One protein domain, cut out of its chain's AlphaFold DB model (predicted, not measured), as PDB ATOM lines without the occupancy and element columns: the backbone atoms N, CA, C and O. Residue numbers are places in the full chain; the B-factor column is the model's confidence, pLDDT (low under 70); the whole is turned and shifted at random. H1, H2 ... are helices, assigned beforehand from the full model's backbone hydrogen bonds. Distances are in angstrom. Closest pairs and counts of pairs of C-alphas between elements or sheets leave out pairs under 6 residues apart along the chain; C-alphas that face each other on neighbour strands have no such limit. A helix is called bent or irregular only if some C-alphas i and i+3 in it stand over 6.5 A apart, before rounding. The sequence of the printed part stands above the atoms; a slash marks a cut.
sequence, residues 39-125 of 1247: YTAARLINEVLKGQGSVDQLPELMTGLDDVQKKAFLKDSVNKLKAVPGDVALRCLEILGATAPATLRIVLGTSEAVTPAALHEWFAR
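Overview. This is residues 39 to 125 of the 1247 residues of an uncharacterized protein of Deltaproteobacteria bacterium (UniProt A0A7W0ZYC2). What is the main picture? Two helical hairpins, H1 with H2 and H5 with H6, are set side by side through H2 and H5, while H4 packs on H6. H3 lies near the end of H2, and H7 is near H5, far from H1. What is it built of, and how large is it? The printed part has 87 residues with seven named helices, H1 to H7 in order, and no named strand: all helix. It is compact, with a radius of gyration of the C-alphas of 11.9 A and spans of 34 by 25 by 19 A.

Arrangement. What touches the helix nearest the mean of the C-alphas? H5, residues 86 to 95, touches H2, residues 55 to 63, the same way at a shallow tilt of 8 degrees; the closest C-alphas, of Pro 59 and Cys 92, are 4.7 A apart. H5 forms a hairpin with H6, residues 100 to 107, at 38 degrees, only just steep; the closest C-alphas, of Gly 86 and Val 107, are 5.1 A apart. What lies further out? H1, residues 39 to 48, and H2 form a hairpin, closest at C-alphas 41 and 61, 5.4 A. H4, residues 78 to 83, touches H6, closest at C-alphas 82 and 106, 5.8 A. H3, residues 67 to 76, and H7, residues 116 to 123, touch no helix; H7 is close to H5 but not clearly touching, closest at C-alphas 87 and 118, 6.2 A. How do the backbones run? Every O i to N i+4 pair is within hydrogen-bond range in H1, H3, H5, H6 and H7, against 3 of 5 in H2 and 0 of 2 in H4, where 3 of 3 O i to N i+3 pairs are.

Along the chain. Where do the first and last helices lie? H1 begins at C-alpha 39, (60.669, -37.626, -38.613), and H7 ends at C-alpha 123, (46.703, -53.911, -14.397). How long are the helices? From first to last C-alpha, H1 spans 14.6 A, H2 and H5 14.5 A, H3 14.1 A, H4 10.5 A, and H6 and H7 10.3 A. H2 is irregular, but only just: C-alphas 56 and 59 are 7.0 A apart.

Size, cuts and confidence. How far does it reach? The two C-alphas farthest apart, of Tyr 39 and Pro 116, are 34.5 A apart. Is it unbroken and confident? The printed part has no cut and no long link; its mean pLDDT is 89.9, and no printed residue is under 70.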
ATOM      1  N   TYR A  39      61.406 -37.839 -37.363       75.00
ATOM      2  CA  TYR A  39      60.669 -37.626 -38.613       75.00
ATOM      3  C   TYR A  39      60.438 -38.922 -39.416       75.00
ATOM      4  O   TYR A  39      59.380 -39.128 -40.019       75.00
ATOM      5  N   THR A  40      61.425 -39.819 -39.421       85.00
ATOM      6  CA  THR A  40      61.339 -41.140 -40.057       85.00
ATOM      7  C   THR A  40      60.428 -42.078 -39.269       85.00
ATOM      8  O   THR A  40      59.611 -42.759 -39.887       85.00
ATOM      9  N   ALA A  41      60.488 -42.067 -37.935       83.38
ATOM     10  CA  ALA A  41      59.615 -42.861 -37.070       83.38
ATOM     11  C   ALA A  41      58.135 -42.502 -37.295       83.38
ATOM     12  O   ALA A  41      57.326 -43.368 -37.633       83.38
ATOM     13  N   ALA A  42      57.791 -41.209 -37.253       87.94
ATOM     14  CA  ALA A  42      56.438 -40.724 -37.535       87.94
ATOM     15  C   ALA A  42      55.931 -41.098 -38.947       87.94
ATOM     16  O   ALA A  42      54.738 -41.377 -39.132       87.94
ATOM     17  N   ARG A  43      56.819 -41.143 -39.952       92.38
ATOM     18  CA  ARG A  43      56.488 -41.621 -41.305       92.38
ATOM     19  C   ARG A  43      56.216 -43.127 -41.320       92.38
ATOM     20  O   ARG A  43      55.148 -43.528 -41.780       92.38
ATOM     21  N   LEU A  44      57.135 -43.933 -40.787       89.44
ATOM     22  CA  LEU A  44      57.038 -45.397 -40.765       89.44
ATOM     23  C   LEU A  44      55.809 -45.877 -39.981       89.44
ATOM     24  O   LEU A  44      55.096 -46.753 -40.460       89.44
ATOM     25  N   ILE A  45      55.464 -45.238 -38.855       93.62
ATOM     26  CA  ILE A  45      54.206 -45.496 -38.127       93.62
ATOM     27  C   ILE A  45      52.997 -45.344 -39.054       93.62
ATOM     28  O   ILE A  45      52.102 -46.185 -39.062       93.62
ATOM     29  N   ASN A  46      52.953 -44.277 -39.857       91.75
ATOM     30  CA  ASN A  46      51.850 -44.057 -40.791       91.75
ATOM     31  C   ASN A  46      51.875 -45.009 -41.998       91.75
ATOM     32  O   ASN A  46      50.829 -45.182 -42.616       91.75
ATOM     33  N   GLU A  47      53.015 -45.608 -42.348       91.25
ATOM     34  CA  GLU A  47      53.129 -46.646 -43.385       91.25
ATOM     35  C   GLU A  47      52.656 -48.007 -42.836       91.25
ATOM     36  O   GLU A  47      51.771 -48.632 -43.425       91.25
ATOM     37  N   VAL A  48      53.106 -48.413 -41.644       92.62
ATOM     38  CA  VAL A  48      52.639 -49.636 -40.962       92.62
ATOM     39  C   VAL A  48      51.136 -49.576 -40.654       92.62
ATOM     40  O   VAL A  48      50.411 -50.517 -40.966       92.62
ATOM     41  N   LEU A  49      50.615 -48.446 -40.157       92.00
ATOM     42  CA  LEU A  49      49.170 -48.252 -39.930       92.00
ATOM     43  C   LEU A  49      48.331 -48.192 -41.225       92.00
ATOM     44  O   LEU A  49      47.102 -48.206 -41.151       92.00
ATOM     45  N   LYS A  50      48.964 -48.133 -42.405       92.62
ATOM     46  CA  LYS A  50      48.322 -48.319 -43.724       92.62
ATOM     47  C   LYS A  50      48.480 -49.748 -44.271       92.62
ATOM     48  O   LYS A  50      48.077 -50.000 -45.403       92.62
ATOM     49  N   GLY A  51      49.071 -50.667 -43.502       89.81
ATOM     50  CA  GLY A  51      49.363 -52.038 -43.926       89.81
ATOM     51  C   GLY A  51      50.609 -52.175 -44.809       89.81
ATOM     52  O   GLY A  51      50.724 -53.154 -45.538       89.81
ATOM     53  N   GLN A  52      51.528 -51.201 -44.784       90.31
ATOM     54  CA  GLN A  52      52.749 -51.184 -45.608       90.31
ATOM     55  C   GLN A  52      54.012 -51.626 -44.835       90.31
ATOM     56  O   GLN A  52      55.124 -51.331 -45.259       90.31
ATOM     57  N   GLY A  53      53.848 -52.337 -43.714       88.50
ATOM     58  CA  GLY A  53      54.922 -52.897 -42.883       88.50
ATOM     59  C   GLY A  53      54.361 -53.820 -41.791       88.50
ATOM     60  O   GLY A  53      53.148 -54.042 -41.754       88.50
ATOM     61  N   SER A  54      55.212 -54.367 -40.913       90.88
ATOM     62  CA  SER A  54      54.748 -55.290 -39.862       90.88
ATOM     63  C   SER A  54      54.153 -54.538 -38.672       90.88
ATOM     64  O   SER A  54      54.787 -53.640 -38.122       90.88
ATOM     65  N   VAL A  55      52.952 -54.928 -38.229       89.44
ATOM     66  CA  VAL A  55      52.292 -54.319 -37.057       89.44
ATOM     67  C   VAL A  55      53.104 -54.485 -35.772       89.44
ATOM     68  O   VAL A  55      53.061 -53.598 -34.922       89.44
ATOM     69  N   ASP A  56      53.906 -55.546 -35.664       85.56
ATOM     70  CA  ASP A  56      54.750 -55.825 -34.493       85.56
ATOM     71  C   ASP A  56      55.883 -54.800 -34.309       85.56
ATOM     72  O   ASP A  56      56.425 -54.674 -33.216       85.56
ATOM     73  N   GLN A  57      56.206 -54.023 -35.352       86.06
ATOM     74  CA  GLN A  57      57.182 -52.927 -35.296       86.06
ATOM     75  C   GLN A  57      56.596 -51.641 -34.688       86.06
ATOM     76  O   GLN A  57      57.337 -50.705 -34.399       86.06
ATOM     77  N   LEU A  58      55.274 -51.544 -34.491       87.44
ATOM     78  CA  LEU A  58      54.657 -50.307 -33.999       87.44
ATOM     79  C   LEU A  58      55.126 -49.878 -32.605       87.44
ATOM     80  O   LEU A  58      55.421 -48.692 -32.471       87.44
ATOM     81  N   PRO A  59      55.232 -50.754 -31.583       89.00
ATOM     82  CA  PRO A  59      55.723 -50.342 -30.271       89.00
ATOM     83  C   PRO A  59      57.129 -49.752 -30.373       89.00
ATOM     84  O   PRO A  59      57.380 -48.702 -29.796       89.00
ATOM     85  N   GLU A  60      57.994 -50.367 -31.182       75.94
ATOM     86  CA  GLU A  60      59.347 -49.878 -31.449       75.94
ATOM     87  C   GLU A  60      59.336 -48.487 -32.096       75.94
ATOM     88  O   GLU A  60      59.927 -47.543 -31.573       75.94
ATOM     89  N   LEU A  61      58.590 -48.307 -33.188       81.56
ATOM     90  CA  LEU A  61      58.541 -47.015 -33.871       81.56
ATOM     91  C   LEU A  61      57.950 -45.897 -32.985       81.56
ATOM     92  O   LEU A  61      58.323 -44.736 -33.149       81.56
ATOM     93  N   MET A  62      57.060 -46.220 -32.036       88.19
ATOM     94  CA  MET A  62      56.479 -45.247 -31.091       88.19
ATOM     95  C   MET A  62      57.485 -44.709 -30.066       88.19
ATOM     96  O   MET A  62      57.264 -43.621 -29.528       88.19
ATOM     97  N   THR A  63      58.578 -45.426 -29.774       77.69
ATOM     98  CA  THR A  63      59.597 -44.943 -28.820       77.69
ATOM     99  C   THR A  63      60.443 -43.828 -29.426       77.69
ATOM    100  O   THR A  63      60.822 -42.904 -28.709       77.69
ATOM    101  N   GLY A  64      60.643 -43.865 -30.749       78.44
ATOM    102  CA  GLY A  64      61.315 -42.829 -31.536       78.44
ATOM    103  C   GLY A  64      60.516 -41.533 -31.719       78.44
ATOM    104  O   GLY A  64      60.991 -40.632 -32.403       78.44
ATOM    105  N   LEU A  65      59.316 -41.424 -31.136       83.81
ATOM    106  CA  LEU A  65      58.556 -40.175 -31.079       83.81
ATOM    107  C   LEU A  65      58.981 -39.323 -29.874       83.81
ATOM    108  O   LEU A  65      59.025 -39.808 -28.740       83.81
ATOM    109  N   ASP A  66      59.184 -38.024 -30.100       86.25
ATOM    110  CA  ASP A  66      59.335 -37.044 -29.017       86.25
ATOM    111  C   ASP A  66      58.013 -36.833 -28.235       86.25
ATOM    112  O   ASP A  66      56.928 -37.225 -28.675       86.25
ATOM    113  N   ASP A  67      58.062 -36.188 -27.066       85.81
ATOM    114  CA  ASP A  67      56.878 -35.961 -26.217       85.81
ATOM    115  C   ASP A  67      55.762 -35.127 -26.876       85.81
ATOM    116  O   ASP A  67      54.584 -35.275 -26.529       85.81
ATOM    117  N   VAL A  68      56.100 -34.233 -27.809       89.88
ATOM    118  CA  VAL A  68      55.132 -33.442 -28.585       89.88
ATOM    119  C   VAL A  68      54.454 -34.339 -29.619       89.88
ATOM    120  O   VAL A  68      53.228 -34.303 -29.754       89.88
ATOM    121  N   GLN A  69      55.220 -35.194 -30.293       91.62
ATOM    122  CA  GLN A  69      54.733 -36.174 -31.261       91.62
ATOM    123  C   GLN A  69      53.891 -37.272 -30.605       91.62
ATOM    124  O   GLN A  69      52.835 -37.609 -31.139       91.62
ATOM    125  N   LYS A  70      54.274 -37.776 -29.424       93.00
ATOM    126  CA  LYS A  70      53.463 -38.716 -28.628       93.00
ATOM    127  C   LYS A  70      52.103 -38.106 -28.279       93.00
ATOM    128  O   LYS A  70      51.065 -38.719 -28.533       93.00
ATOM    129  N   LYS A  71      52.083 -36.854 -27.797       92.00
ATOM    130  CA  LYS A  71      50.841 -36.100 -27.520       92.00
ATOM    131  C   LYS A  71      50.007 -35.866 -28.784       92.00
ATOM    132  O   LYS A  71      48.789 -36.045 -28.746       92.00
ATOM    133  N   ALA A  72      50.637 -35.520 -29.908       91.31
ATOM    134  CA  ALA A  72      49.956 -35.365 -31.194       91.31
ATOM    135  C   ALA A  72      49.365 -36.695 -31.697       91.31
ATOM    136  O   ALA A  72      48.217 -36.734 -32.137       91.31
ATOM    137  N   PHE A  73      50.089 -37.809 -31.563       95.56
ATOM    138  CA  PHE A  73      49.593 -39.132 -31.936       95.56
ATOM    139  C   PHE A  73      48.404 -39.555 -31.064       95.56
ATOM    140  O   PHE A  73      47.375 -39.971 -31.604       95.56
ATOM    141  N   LEU A  74      48.501 -39.385 -29.737       95.00
ATOM    142  CA  LEU A  74      47.402 -39.646 -28.798       95.00
ATOM    143  C   LEU A  74      46.134 -38.851 -29.129       95.00
ATOM    144  O   LEU A  74      45.026 -39.361 -28.976       95.00
ATOM    145  N   LYS A  75      46.295 -37.614 -29.599       93.88
ATOM    146  CA  LYS A  75      45.189 -36.733 -29.970       93.88
ATOM    147  C   LYS A  75      44.581 -37.088 -31.334       93.88
ATOM    148  O   LYS A  75      43.368 -37.257 -31.437       93.88
ATOM    149  N   ASP A  76      45.415 -37.211 -32.366       93.25
ATOM    150  CA  ASP A  76      44.975 -37.160 -33.766       93.25
ATOM    151  C   ASP A  76      45.016 -38.528 -34.482       93.25
ATOM    152  O   ASP A  76      44.407 -38.695 -35.540       93.25
ATOM    153  N   SER A  77      45.731 -39.528 -33.948       93.88
ATOM    154  CA  SER A  77      45.964 -40.823 -34.623       93.88
ATOM    155  C   SER A  77      45.701 -42.075 -33.783       93.88
ATOM    156  O   SER A  77      45.624 -43.160 -34.355       93.88
ATOM    157  N   VAL A  78      45.473 -41.957 -32.473       96.00
ATOM    158  CA  VAL A  78      45.339 -43.101 -31.548       96.00
ATOM    159  C   VAL A  78      44.273 -44.131 -31.953       96.00
ATOM    160  O   VAL A  78      44.463 -45.330 -31.771       96.00
ATOM    161  N   ASN A  79      43.176 -43.698 -32.585       95.69
ATOM    162  CA  ASN A  79      42.125 -44.605 -33.066       95.69
ATOM    163  C   ASN A  79      42.597 -45.568 -34.170       95.69
ATOM    164  O   ASN A  79      41.971 -46.611 -34.343       95.69
ATOM    165  N   LYS A  80      43.693 -45.266 -34.884       94.88
ATOM    166  CA  LYS A  80      44.281 -46.162 -35.897       94.88
ATOM    167  C   LYS A  80      44.802 -47.466 -35.277       94.88
ATOM    168  O   LYS A  80      44.758 -48.498 -35.937       94.88
ATOM    169  N   LEU A  81      45.208 -47.451 -34.001       95.88
ATOM    170  CA  LEU A  81      45.647 -48.651 -33.274       95.88
ATOM    171  C   LEU A  81      44.526 -49.693 -33.082       95.88
ATOM    172  O   LEU A  81      44.817 -50.835 -32.762       95.88
ATOM    173  N   LYS A  82      43.253 -49.370 -33.350       95.75
ATOM    174  CA  LYS A  82      42.175 -50.380 -33.386       95.75
ATOM    175  C   LYS A  82      42.309 -51.385 -34.538       95.75
ATOM    176  O   LYS A  82      41.660 -52.423 -34.514       95.75
ATOM    177  N   ALA A  83      43.122 -51.091 -35.550       93.19
ATOM    178  CA  ALA A  83      43.379 -52.017 -36.649       93.19
ATOM    179  C   ALA A  83      44.450 -53.078 -36.323       93.19
ATOM    180  O   ALA A  83      44.608 -54.015 -37.105       93.19
ATOM    181  N   VAL A  84      45.176 -52.938 -35.206       94.19
ATOM    182  CA  VAL A  84      46.335 -53.780 -34.850       94.19
ATOM    183  C   VAL A  84      46.004 -54.699 -33.665       94.19
ATOM    184  O   VAL A  84      45.025 -54.426 -32.969       94.19
ATOM    185  N   PRO A  85      46.773 -55.777 -33.416       95.50
ATOM    186  CA  PRO A  85      46.482 -56.712 -32.330       95.50
ATOM    187  C   PRO A  85      46.448 -56.055 -30.945       95.50
ATOM    188  O   PRO A  85      47.223 -55.138 -30.665       95.50
ATOM    189  N   GLY A  86      45.570 -56.545 -30.065       93.94
ATOM    190  CA  GLY A  86      45.325 -55.978 -28.733       93.94
ATOM    191  C   GLY A  86      46.586 -55.789 -27.890       93.94
ATOM    192  O   GLY A  86      46.800 -54.708 -27.344       93.94
ATOM    193  N   ASP A  87      47.454 -56.801 -27.844       92.56
ATOM    194  CA  ASP A  87      48.705 -56.775 -27.073       92.56
ATOM    195  C   ASP A  87      49.704 -55.746 -27.633       92.56
ATOM    196  O   ASP A  87      50.389 -55.055 -26.876       92.56
ATOM    197  N   VAL A  88      49.742 -55.579 -28.960       91.75
ATOM    198  CA  VAL A  88      50.582 -54.586 -29.651       91.75
ATOM    199  C   VAL A  88      50.058 -53.171 -29.392       91.75
ATOM    200  O   VAL A  88      50.829 -52.278 -29.030       91.75
ATOM    201  N   ALA A  89      48.743 -52.967 -29.520       94.62
ATOM    202  CA  ALA A  89      48.092 -51.695 -29.221       94.62
ATOM    203  C   ALA A  89      48.308 -51.283 -27.758       94.62
ATOM    204  O   ALA A  89      48.608 -50.117 -27.496       94.62
ATOM    205  N   LEU A  90      48.209 -52.234 -26.820       94.62
ATOM    206  CA  LEU A  90      48.429 -52.008 -25.393       94.62
ATOM    207  C   LEU A  90      49.838 -51.467 -25.130       94.62
ATOM    208  O   LEU A  90      49.958 -50.377 -24.574       94.62
ATOM    209  N   ARG A  91      50.885 -52.147 -25.625       88.94
ATOM    210  CA  ARG A  91      52.285 -51.691 -25.501       88.94
ATOM    211  C   ARG A  91      52.505 -50.298 -26.098       88.94
ATOM    212  O   ARG A  91      53.134 -49.457 -25.461       88.94
ATOM    213  N   CYS A  92      51.947 -50.022 -27.283       91.19
ATOM    214  CA  CYS A  92      52.032 -48.691 -27.900       91.19
ATOM    215  C   CYS A  92      51.450 -47.601 -26.984       91.19
ATOM    216  O   CYS A  92      52.017 -46.521 -26.862       91.19
ATOM    217  N   LEU A  93      50.317 -47.877 -26.333       94.38
ATOM    218  CA  LEU A  93      49.622 -46.918 -25.470       94.38
ATOM    219  C   LEU A  93      50.351 -46.681 -24.142       94.38
ATOM    220  O   LEU A  93      50.308 -45.559 -23.638       94.38
ATOM    221  N   GLU A  94      51.072 -47.679 -23.621       89.88
ATOM    222  CA  GLU A  94      51.992 -47.486 -22.493       89.88
ATOM    223  C   GLU A  94      53.131 -46.521 -22.857       89.88
ATOM    224  O   GLU A  94      53.344 -45.531 -22.162       89.88
ATOM    225  N   ILE A  95      53.805 -46.762 -23.989       86.12
ATOM    226  CA  ILE A  95      54.930 -45.950 -24.500       86.12
ATOM    227  C   ILE A  95      54.509 -44.497 -24.783       86.12
ATOM    228  O   ILE A  95      55.287 -43.559 -24.599       86.12
ATOM    229  N   LEU A  96      53.264 -44.304 -25.222       90.12
ATOM    230  CA  LEU A  96      52.669 -42.992 -25.462       90.12
ATOM    231  C   LEU A  96      52.249 -42.257 -24.171       90.12
ATOM    232  O   LEU A  96      51.943 -41.068 -24.244       90.12
ATOM    233  N   GLY A  97      52.200 -42.929 -23.014       89.81
ATOM    234  CA  GLY A  97      51.705 -42.354 -21.757       89.81
ATOM    235  C   GLY A  97      50.182 -42.167 -21.718       89.81
ATOM    236  O   GLY A  97      49.685 -41.185 -21.163       89.81
ATOM    237  N   ALA A  98      49.419 -43.067 -22.345       93.25
ATOM    238  CA  ALA A  98      47.960 -42.987 -22.389       93.25
ATOM    239  C   ALA A  98      47.305 -43.268 -21.020       93.25
ATOM    240  O   ALA A  98      47.683 -44.190 -20.299       93.25
ATOM    241  N   THR A  99      46.252 -42.513 -20.689       93.75
ATOM    242  CA  THR A  99      45.441 -42.748 -19.482       93.75
ATOM    243  C   THR A  99      44.686 -44.077 -19.566       93.75
ATOM    244  O   THR A  99      44.255 -44.473 -20.650       93.75
ATOM    245  N   ALA A 100      44.429 -44.742 -18.432       93.31
ATOM    246  CA  ALA A 100      43.715 -46.025 -18.395       93.31
ATOM    247  C   ALA A 100      42.412 -46.083 -19.231       93.31
ATOM    248  O   ALA A 100      42.244 -47.045 -19.990       93.31
ATOM    249  N   PRO A 101      41.516 -45.070 -19.212       94.62
ATOM    250  CA  PRO A 101      40.317 -45.079 -20.050       94.62
ATOM    251  C   PRO A 101      40.616 -44.901 -21.541       94.62
ATOM    252  O   PRO A 101      39.870 -45.405 -22.377       94.62
ATOM    253  N   ALA A 102      41.677 -44.175 -21.906       94.62
ATOM    254  CA  ALA A 102      42.113 -44.079 -23.297       94.62
ATOM    255  C   ALA A 102      42.689 -45.421 -23.765       94.62
ATOM    256  O   ALA A 102      42.246 -45.940 -24.790       94.62
ATOM    257  N   THR A 103      43.581 -46.019 -22.970       95.75
ATOM    258  CA  THR A 103      44.214 -47.316 -23.238       95.75
ATOM    259  C   THR A 103      43.171 -48.403 -23.473       95.75
ATOM    260  O   THR A 103      43.072 -48.945 -24.575       95.75
ATOM    261  N   LEU A 104      42.298 -48.648 -22.491       95.19
ATOM    262  CA  LEU A 104      41.260 -49.676 -22.590       95.19
ATOM    263  C   LEU A 104      40.289 -49.427 -23.759       95.19
ATOM    264  O   LEU A 104      39.864 -50.379 -24.408       95.19
ATOM    265  N   ARG A 105      39.938 -48.170 -24.081       95.31
ATOM    266  CA  ARG A 105      38.982 -47.848 -25.166       95.31
ATOM    267  C   ARG A 105      39.526 -48.146 -26.566       95.31
ATOM    268  O   ARG A 105      38.740 -48.299 -27.507       95.31
ATOM    269  N   ILE A 106      40.846 -48.207 -26.710       96.44
ATOM    270  CA  ILE A 106      41.515 -48.645 -27.933       96.44
ATOM    271  C   ILE A 106      41.724 -50.160 -27.901       96.44
ATOM    272  O   ILE A 106      41.256 -50.841 -28.808       96.44
ATOM    273  N   VAL A 107      42.335 -50.679 -26.834       96.50
ATOM    274  CA  VAL A 107      42.741 -52.090 -26.678       96.50
ATOM    275  C   VAL A 107      41.553 -53.060 -26.652       96.50
ATOM    276  O   VAL A 107      41.630 -54.142 -27.214       96.50
ATOM    277  N   LEU A 108      40.413 -52.676 -26.073       94.94
ATOM    278  CA  LEU A 108      39.173 -53.476 -26.097       94.94
ATOM    279  C   LEU A 108      38.323 -53.227 -27.360       94.94
ATOM    280  O   LEU A 108      37.149 -53.599 -27.421       94.94
ATOM    281  N   GLY A 109      38.883 -52.517 -28.339       93.81
ATOM    282  CA  GLY A 109      38.282 -52.234 -29.639       93.81
ATOM    283  C   GLY A 109      39.192 -52.596 -30.810       93.81
ATOM    284  O   GLY A 109      38.946 -52.096 -31.906       93.81
ATOM    285  N   THR A 110      40.237 -53.397 -30.575       96.06
ATOM    286  CA  THR A 110      41.140 -53.911 -31.608       96.06
ATOM    287  C   THR A 110      40.503 -55.019 -32.447       96.06
ATOM    288  O   THR A 110      39.534 -55.660 -32.039       96.06
ATOM    289  N   SER A 111      41.059 -55.235 -33.640       84.38
ATOM    290  CA  SER A 111      40.674 -56.293 -34.583       84.38
ATOM    291  C   SER A 111      40.922 -57.701 -34.033       84.38
ATOM    292  O   SER A 111      40.092 -58.590 -34.215       84.38
ATOM    293  N   GLU A 112      42.035 -57.884 -33.325       93.44
ATOM    294  CA  GLU A 112      42.365 -59.074 -32.542       93.44
ATOM    295  C   GLU A 112      42.375 -58.706 -31.055       93.44
ATOM    296  O   GLU A 112      42.935 -57.675 -30.665       93.44
ATOM    297  N   ALA A 113      41.709 -59.511 -30.227       92.31
ATOM    298  CA  ALA A 113      41.507 -59.207 -28.814       92.31
ATOM    299  C   ALA A 113      42.818 -59.277 -28.019       92.31
ATOM    300  O   ALA A 113      43.645 -60.157 -28.239       92.31
ATOM    301  N   VAL A 114      42.971 -58.368 -27.054       93.94
ATOM    302  CA  VAL A 114      44.064 -58.410 -26.076       93.94
ATOM    303  C   VAL A 114      43.999 -59.691 -25.236       93.94
ATOM    304  O   VAL A 114      42.917 -60.140 -24.846       93.94
ATOM    305  N   THR A 115      45.153 -60.280 -24.939       89.94
ATOM    306  CA  THR A 115      45.240 -61.477 -24.110       89.94
ATOM    307  C   THR A 115      44.984 -61.141 -22.632       89.94
ATOM    308  O   THR A 115      45.409 -60.089 -22.139       89.94
ATOM    309  N   PRO A 116      44.338 -62.040 -21.859       84.19
ATOM    310  CA  PRO A 116      44.145 -61.832 -20.421       84.19
ATOM    311  C   PRO A 116      45.462 -61.660 -19.647       84.19
ATOM    312  O   PRO A 116      45.491 -60.959 -18.640       84.19
ATOM    313  N   ALA A 117      46.555 -62.267 -20.125       80.31
ATOM    314  CA  ALA A 117      47.881 -62.141 -19.525       80.31
ATOM    315  C   ALA A 117      48.469 -60.731 -19.704       80.31
ATOM    316  O   ALA A 117      48.922 -60.139 -18.724       80.31
ATOM    317  N   ALA A 118      48.401 -60.165 -20.915       83.94
ATOM    318  CA  ALA A 118      48.860 -58.801 -21.178       83.94
ATOM    319  C   ALA A 118      48.025 -57.758 -20.412       83.94
ATOM    320  O   ALA A 118      48.577 -56.810 -19.851       83.94
ATOM    321  N   LEU A 119      46.704 -57.969 -20.307       86.50
ATOM    322  CA  LEU A 119      45.852 -57.152 -19.438       86.50
ATOM    323  C   LEU A 119      46.272 -57.247 -17.964       86.50
ATOM    324  O   LEU A 119      46.408 -56.206 -17.328       86.50
ATOM    325  N   HIS A 120      46.499 -58.447 -17.417       81.69
ATOM    326  CA  HIS A 120      46.926 -58.624 -16.020       81.69
ATOM    327  C   HIS A 120      48.248 -57.884 -15.736       81.69
ATOM    328  O   HIS A 120      48.321 -57.113 -14.779       81.69
ATOM    329  N   GLU A 121      49.267 -58.031 -16.591       78.06
ATOM    330  CA  GLU A 121      50.553 -57.331 -16.420       78.06
ATOM    331  C   GLU A 121      50.404 -55.799 -16.453       78.06
ATOM    332  O   GLU A 121      51.064 -55.084 -15.696       78.06
ATOM    333  N   TRP A 122      49.512 -55.283 -17.304       87.00
ATOM    334  CA  TRP A 122      49.184 -53.859 -17.341       87.00
ATOM    335  C   TRP A 122      48.474 -53.401 -16.061       87.00
ATOM    336  O   TRP A 122      48.832 -52.374 -15.481       87.00
ATOM    337  N   PHE A 123      47.497 -54.182 -15.596       82.88
ATOM    338  CA  PHE A 123      46.703 -53.911 -14.397       82.88
ATOM    339  C   PHE A 123      47.516 -53.893 -13.111       82.88
ATOM    340  O   PHE A 123      47.286 -53.023 -12.272       82.88
ATOM    341  N   ALA A 124      48.480 -54.802 -12.973       76.38
ATOM    342  CA  ALA A 124      49.399 -54.843 -11.839       76.38
ATOM    343  C   ALA A 124      50.180 -53.524 -11.661       76.38
ATOM    344  O   ALA A 124      50.612 -53.213 -10.555       76.38
ATOM    345  N   ARG A 125      50.316 -52.734 -12.737       79.50
ATOM    346  CA  ARG A 125      51.039 -51.454 -12.784       79.50
ATOM    347  C   ARG A 125      50.127 -50.215 -12.709       79.50
ATOM    348  O   ARG A 125      50.636 -49.098 -12.745       79.50
TER     349      ARG A 125